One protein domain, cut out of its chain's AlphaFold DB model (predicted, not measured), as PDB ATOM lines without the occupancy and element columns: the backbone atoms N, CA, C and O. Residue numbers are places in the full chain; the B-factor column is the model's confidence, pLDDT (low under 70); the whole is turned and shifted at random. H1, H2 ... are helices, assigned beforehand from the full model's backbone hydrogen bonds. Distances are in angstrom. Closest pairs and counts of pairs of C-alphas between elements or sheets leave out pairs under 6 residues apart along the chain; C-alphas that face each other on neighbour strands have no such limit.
ATOM      1  N   ASP A  89     -41.428 -10.227  10.485       90.75
ATOM      2  CA  ASP A  89     -42.358 -11.112   9.769       90.75
ATOM      3  C   ASP A  89     -43.720 -10.445   9.506       90.75
ATOM      4  O   ASP A  89     -44.412 -10.793   8.547       90.75
ATOM      5  N   MET A  90     -44.130  -9.492  10.355       89.88
ATOM      6  CA  MET A  90     -45.436  -8.830  10.282       89.88
ATOM      7  C   MET A  90     -45.332  -7.321  10.581       89.88
ATOM      8  O   MET A  90     -45.052  -6.959  11.725       89.88
ATOM      9  N   PRO A  91     -45.628  -6.447   9.602       90.75
ATOM     10  CA  PRO A  91     -45.659  -6.750   8.165       90.75
ATOM     11  C   PRO A  91     -44.328  -7.368   7.681       90.75
ATOM     12  O   PRO A  91     -43.297  -7.168   8.326       90.75
ATOM     13  N   PRO A  92     -44.328  -8.123   6.566       94.00
ATOM     14  CA  PRO A  92     -43.107  -8.711   6.027       94.00
ATOM     15  C   PRO A  92     -42.018  -7.659   5.767       94.00
ATOM     16  O   PRO A  92     -42.303  -6.595   5.217       94.00
ATOM     17  N   TYR A  93     -40.764  -7.977   6.099       92.94
ATOM     18  CA  TYR A  93     -39.609  -7.065   6.017       92.94
ATOM     19  C   TYR A  93     -39.346  -6.447   4.632       92.94
ATOM     20  O   TYR A  93     -38.583  -5.491   4.505       92.94
ATOM     21  N   ASN A  94     -39.905  -7.033   3.572       90.75
ATOM     22  CA  ASN A  94     -39.802  -6.544   2.198       90.75
ATOM     23  C   ASN A  94     -40.924  -5.563   1.821       90.75
ATOM     24  O   ASN A  94     -40.881  -4.986   0.736       90.75
ATOM     25  N   MET A  95     -41.928  -5.404   2.680       93.94
ATOM     26  CA  MET A  95     -43.026  -4.453   2.524       93.94
ATOM     27  C   MET A  95     -42.862  -3.244   3.443       93.94
ATOM     28  O   MET A  95     -43.284  -2.152   3.076       93.94
ATOM     29  N   ASP A  96     -42.261  -3.431   4.616       93.69
ATOM     30  CA  ASP A  96     -42.099  -2.383   5.619       93.69
ATOM     31  C   ASP A  96     -40.948  -2.717   6.588       93.69
ATOM     32  O   ASP A  96     -40.435  -3.839   6.627       93.69
ATOM     33  N   GLY A  97     -40.539  -1.729   7.378       93.81
ATOM     34  CA  GLY A  97     -39.511  -1.846   8.399       93.81
ATOM     35  C   GLY A  97     -38.109  -1.474   7.925       93.81
ATOM     36  O   GLY A  97     -37.847  -1.131   6.767       93.81
ATOM     37  N   TRP A  98     -37.173  -1.551   8.866       94.81
ATOM     38  CA  TRP A  98     -35.828  -1.006   8.707       94.81
ATOM     39  C   TRP A  98     -35.033  -1.602   7.549       94.81
ATOM     40  O   TRP A  98     -34.245  -0.908   6.912       94.81
ATOM     41  N   MET A  99     -35.237  -2.889   7.259       93.75
ATOM     42  CA  MET A  99     -34.534  -3.550   6.166       93.75
ATOM     43  C   MET A  99     -34.917  -2.931   4.817       93.75
ATOM     44  O   MET A  99     -34.072  -2.859   3.932       93.75
ATOM     45  N   LEU A 100     -36.144  -2.436   4.655       93.12
ATOM     46  CA  LEU A 100     -36.558  -1.731   3.445       93.12
ATOM     47  C   LEU A 100     -36.183  -0.242   3.493       93.12
ATOM     48  O   LEU A 100     -35.675   0.293   2.513       93.12
ATOM     49  N   GLN A 101     -36.434   0.415   4.627       95.19
ATOM     50  CA  GLN A 101     -36.427   1.880   4.731       95.19
ATOM     51  C   GLN A 101     -35.066   2.484   5.085       95.19
ATOM     52  O   GLN A 101     -34.782   3.615   4.705       95.19
ATOM     53  N   GLU A 102     -34.229   1.751   5.819       96.56
ATOM     54  CA  GLU A 102     -33.001   2.291   6.417       96.56
ATOM     55  C   GLU A 102     -31.723   1.689   5.828       96.56
ATOM     56  O   GLU A 102     -30.628   2.098   6.210       96.56
ATOM     57  N   THR A 103     -31.830   0.708   4.928       96.56
ATOM     58  CA  THR A 103     -30.652   0.059   4.340       96.56
ATOM     59  C   THR A 103     -30.438   0.440   2.879       96.56
ATOM     60  O   THR A 103     -31.385   0.631   2.113       96.56
ATOM     61  N   SER A 104     -29.175   0.503   2.462       97.31
ATOM     62  CA  SER A 104     -28.789   0.565   1.053       97.31
ATOM     63  C   SER A 104     -28.847  -0.815   0.390       97.31
ATOM     64  O   SER A 104     -28.919  -1.854   1.054       97.31
ATOM     65  N   GLU A 105     -28.779  -0.850  -0.941       96.31
ATOM     66  CA  GLU A 105     -28.671  -2.109  -1.690       96.31
ATOM     67  C   GLU A 105     -27.430  -2.915  -1.290       96.31
ATOM     68  O   GLU A 105     -27.540  -4.122  -1.070       96.31
ATOM     69  N   ASP A 106     -26.286  -2.254  -1.097       98.06
ATOM     70  CA  ASP A 106     -25.047  -2.903  -0.659       98.06
ATOM     71  C   ASP A 106     -25.173  -3.509   0.740       98.06
ATOM     72  O   ASP A 106     -24.718  -4.630   0.974       98.06
ATOM     73  N   GLN A 107     -25.835  -2.809   1.668       97.19
ATOM     74  CA  GLN A 107     -26.098  -3.333   3.010       97.19
ATOM     75  C   GLN A 107     -27.011  -4.562   2.956       97.19
ATOM     76  O   GLN A 107     -26.713  -5.570   3.597       97.19
ATOM     77  N   ARG A 108     -28.080  -4.534   2.147       96.12
ATOM     78  CA  ARG A 108     -28.929  -5.719   1.934       96.12
ATOM     79  C   ARG A 108     -28.143  -6.865   1.314       96.12
ATOM     80  O   ARG A 108     -28.253  -7.994   1.785       96.12
ATOM     81  N   ALA A 109     -27.330  -6.594   0.296       96.88
ATOM     82  CA  ALA A 109     -26.498  -7.606  -0.346       96.88
ATOM     83  C   ALA A 109     -25.498  -8.225   0.642       96.88
ATOM     84  O   ALA A 109     -25.299  -9.439   0.630       96.88
ATOM     85  N   ALA A 110     -24.898  -7.423   1.524       97.56
ATOM     86  CA  ALA A 110     -24.016  -7.910   2.581       97.56
ATOM     87  C   ALA A 110     -24.758  -8.812   3.582       97.56
ATOM     88  O   ALA A 110     -24.272  -9.904   3.873       97.56
ATOM     89  N   LEU A 111     -25.950  -8.413   4.042       95.50
ATOM     90  CA  LEU A 111     -26.792  -9.228   4.930       95.50
ATOM     91  C   LEU A 111     -27.169 -10.571   4.286       95.50
ATOM     92  O   LEU A 111     -27.019 -11.620   4.910       95.50
ATOM     93  N   TRP A 112     -27.595 -10.552   3.019       95.56
ATOM     94  CA  TRP A 112     -27.922 -11.766   2.266       95.56
ATOM     95  C   TRP A 112     -26.718 -12.697   2.114       95.56
ATOM     96  O   TRP A 112     -26.832 -13.895   2.371       95.56
ATOM     97  N   ARG A 113     -25.551 -12.159   1.732       98.00
ATOM     98  CA  ARG A 113     -24.322 -12.956   1.618       98.00
ATOM     99  C   ARG A 113     -23.907 -13.536   2.966       98.00
ATOM    100  O   ARG A 113     -23.542 -14.703   3.009       98.00
ATOM    101  N   ALA A 114     -23.996 -12.767   4.050       96.69
ATOM    102  CA  ALA A 114     -23.687 -13.258   5.389       96.69
ATOM    103  C   ALA A 114     -24.592 -14.439   5.774       96.69
ATOM    104  O   ALA A 114     -24.080 -15.480   6.174       96.69
ATOM    105  N   ALA A 115     -25.908 -14.329   5.557       95.25
ATOM    106  CA  ALA A 115     -26.850 -15.412   5.832       95.25
ATOM    107  C   ALA A 115     -26.532 -16.684   5.024       95.25
ATOM    108  O   ALA A 115     -26.474 -17.777   5.588       95.25
ATOM    109  N   VAL A 116     -26.279 -16.550   3.716       97.38
ATOM    110  CA  VAL A 116     -25.923 -17.686   2.848       97.38
ATOM    111  C   VAL A 116     -24.598 -18.320   3.269       97.38
ATOM    112  O   VAL A 116     -24.519 -19.543   3.357       97.38
ATOM    113  N   THR A 117     -23.585 -17.514   3.587       97.31
ATOM    114  CA  THR A 117     -22.290 -18.005   4.078       97.31
ATOM    115  C   THR A 117     -22.447 -18.756   5.397       97.31
ATOM    116  O   THR A 117     -21.925 -19.859   5.525       97.31
ATOM    117  N   THR A 118     -23.208 -18.229   6.362       96.69
ATOM    118  CA  THR A 118     -23.461 -18.921   7.635       96.69
ATOM    119  C   THR A 118     -24.205 -20.240   7.425       96.69
ATOM    120  O   THR A 118     -23.811 -21.244   8.013       96.69
ATOM    121  N   MET A 119     -25.223 -20.280   6.556       96.75
ATOM    122  CA  MET A 119     -25.916 -21.530   6.209       96.75
ATOM    123  C   MET A 119     -24.977 -22.540   5.539       96.75
ATOM    124  O   MET A 119     -25.016 -23.724   5.865       96.75
ATOM    125  N   ALA A 120     -24.114 -22.091   4.627       96.81
ATOM    126  CA  ALA A 120     -23.137 -22.956   3.973       96.81
ATOM    127  C   ALA A 120     -22.123 -23.531   4.971       96.81
ATOM    128  O   ALA A 120     -21.794 -24.712   4.879       96.81
ATOM    129  N   SER A 121     -21.654 -22.730   5.932       95.94
ATOM    130  CA  SER A 121     -20.788 -23.204   7.016       95.94
ATOM    131  C   SER A 121     -21.508 -24.196   7.928       95.94
ATOM    132  O   SER A 121     -20.924 -25.208   8.296       95.94
ATOM    133  N   PHE A 122     -22.784 -23.951   8.251       95.50
ATOM    134  CA  PHE A 122     -23.605 -24.867   9.048       95.50
ATOM    135  C   PHE A 122     -23.767 -26.234   8.378       95.50
ATOM    136  O   PHE A 122     -23.558 -27.258   9.019       95.50
ATOM    137  N   HIS A 123     -24.068 -26.266   7.077       93.88
ATOM    138  CA  HIS A 123     -24.262 -27.514   6.330       93.88
ATOM    139  C   HIS A 123     -22.988 -28.346   6.117       93.88
ATOM    140  O   HIS A 123     -23.084 -29.480   5.660       93.88
ATOM    141  N   GLN A 124     -21.808 -27.794   6.402       94.12
ATOM    142  CA  GLN A 124     -20.537 -28.522   6.317       94.12
ATOM    143  C   GLN A 124     -20.160 -29.221   7.625       94.12
ATOM    144  O   GLN A 124     -19.187 -29.972   7.649       94.12
ATOM    145  N   LEU A 125     -20.890 -28.965   8.712       94.88
ATOM    146  CA  LEU A 125     -20.624 -29.602   9.993       94.88
ATOM    147  C   LEU A 125     -21.079 -31.064   9.970       94.88
ATOM    148  O   LEU A 125     -22.183 -31.376   9.528       94.88
ATOM    149  N   ASP A 126     -20.234 -31.945  10.498       93.81
ATOM    150  CA  ASP A 126     -20.575 -33.345  10.733       93.81
ATOM    151  C   ASP A 126     -21.223 -33.488  12.114       93.81
ATOM    152  O   ASP A 126     -20.572 -33.307  13.146       93.81
ATOM    153  N   HIS A 127     -22.515 -33.817  12.152       92.69
ATOM    154  CA  HIS A 127     -23.250 -33.952  13.408       92.69
ATOM    155  C   HIS A 127     -22.755 -35.122  14.267       92.69
ATOM    156  O   HIS A 127     -22.921 -35.063  15.483       92.69
ATOM    157  N   HIS A 128     -22.096 -36.139  13.700       93.50
ATOM    158  CA  HIS A 128     -21.433 -37.182  14.494       93.50
ATOM    159  C   HIS A 128     -20.230 -36.616  15.242       93.50
ATOM    160  O   HIS A 128     -20.110 -36.811  16.452       93.50
ATOM    161  N   ALA A 129     -19.384 -35.850  14.550       94.19
ATOM    162  CA  ALA A 129     -18.245 -35.165  15.159       94.19
ATOM    163  C   ALA A 129     -18.669 -34.116  16.204       94.19
ATOM    164  O   ALA A 129     -17.928 -33.860  17.152       94.19
ATOM    165  N   LEU A 130     -19.872 -33.547  16.069       93.94
ATOM    166  CA  LEU A 130     -20.486 -32.656  17.060       93.94
ATOM    167  C   LEU A 130     -21.105 -33.388  18.267       93.94
ATOM    168  O   LEU A 130     -21.671 -32.734  19.141       93.94
ATOM    169  N   GLY A 131     -21.060 -34.724  18.321       93.44
ATOM    170  CA  GLY A 131     -21.685 -35.498  19.400       93.44
ATOM    171  C   GLY A 131     -23.216 -35.547  19.322       93.44
ATOM    172  O   GLY A 131     -23.890 -35.770  20.328       93.44
ATOM    173  N   LEU A 132     -23.785 -35.364  18.128       94.25
ATOM    174  CA  LEU A 132     -25.226 -35.339  17.865       94.25
ATOM    175  C   LEU A 132     -25.716 -36.508  16.975       94.25
ATOM    176  O   LEU A 132     -26.598 -36.287  16.147       94.25
ATOM    177  N   PRO A 133     -25.245 -37.767  17.135       91.75
ATOM    178  CA  PRO A 133     -25.603 -38.875  16.233       91.75
ATOM    179  C   PRO A 133     -27.109 -39.190  16.220       91.75
ATOM    180  O   PRO A 133     -27.639 -39.731  15.260       91.75
ATOM    181  N   HIS A 134     -27.836 -38.798  17.270       87.69
ATOM    182  CA  HIS A 134     -29.289 -38.953  17.372       87.69
ATOM    183  C   HIS A 134     -30.083 -38.124  16.345       87.69
ATOM    184  O   HIS A 134     -31.295 -38.301  16.245       87.69
ATOM    185  N   LEU A 135     -29.433 -37.212  15.613       87.31
ATOM    186  CA  LEU A 135     -30.035 -36.482  14.495       87.31
ATOM    187  C   LEU A 135     -30.072 -37.301  13.192       87.31
ATOM    188  O   LEU A 135     -30.678 -36.846  12.221       87.31
TER     189      LEU A 135
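What this domain is: This is residues 89 to 135 of the 191 residues of the protein "APH domain-containing protein" of Kineobactrum sediminis (UniProt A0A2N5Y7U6). One long straight helix, H2, makes a bar, and the chain turns off at both of its ends toward the same side, as in a wide, open U: residues 89 to 104 with the short helix H1 make one arm, residues 123 to 135 the other. The printed part has 47 residues with two named helices, H1 then H2, and no named strand; it is all helix by class, though under half of its residues, 22, are in named elements. It is extended, with a radius of gyration of the C-alphas of 16.1 A, and flat, spanning 43 by 24 by 9 A.

Where its parts are: Find C-alpha 105 at (-28.671, -2.109, -1.690); from there H2, residues 105 to 122, runs 25.7 A to C-alpha 122 at (-23.605, -24.867, 9.048). Before it, H1 holds residues 98 to 101.

How they stand to each other: H1 and H2 are close but not clearly touching; their closest C-alphas, of Met 99 and Arg 108, are 7.4 A apart. A tight link joins them. In H2 every O i to N i+4 pair is within hydrogen-bond range; H1 is too short for such a pair.

The domain as a whole: Residues 112 to 126, of which 112 to 122 belong to H2, and residues 128 to 134 stand free. The C-alphas farthest apart, of Gln 101 and Pro 133, are 43.7 A apart. The printed part has no cut, and no printed residue is under 70 in pLDDT.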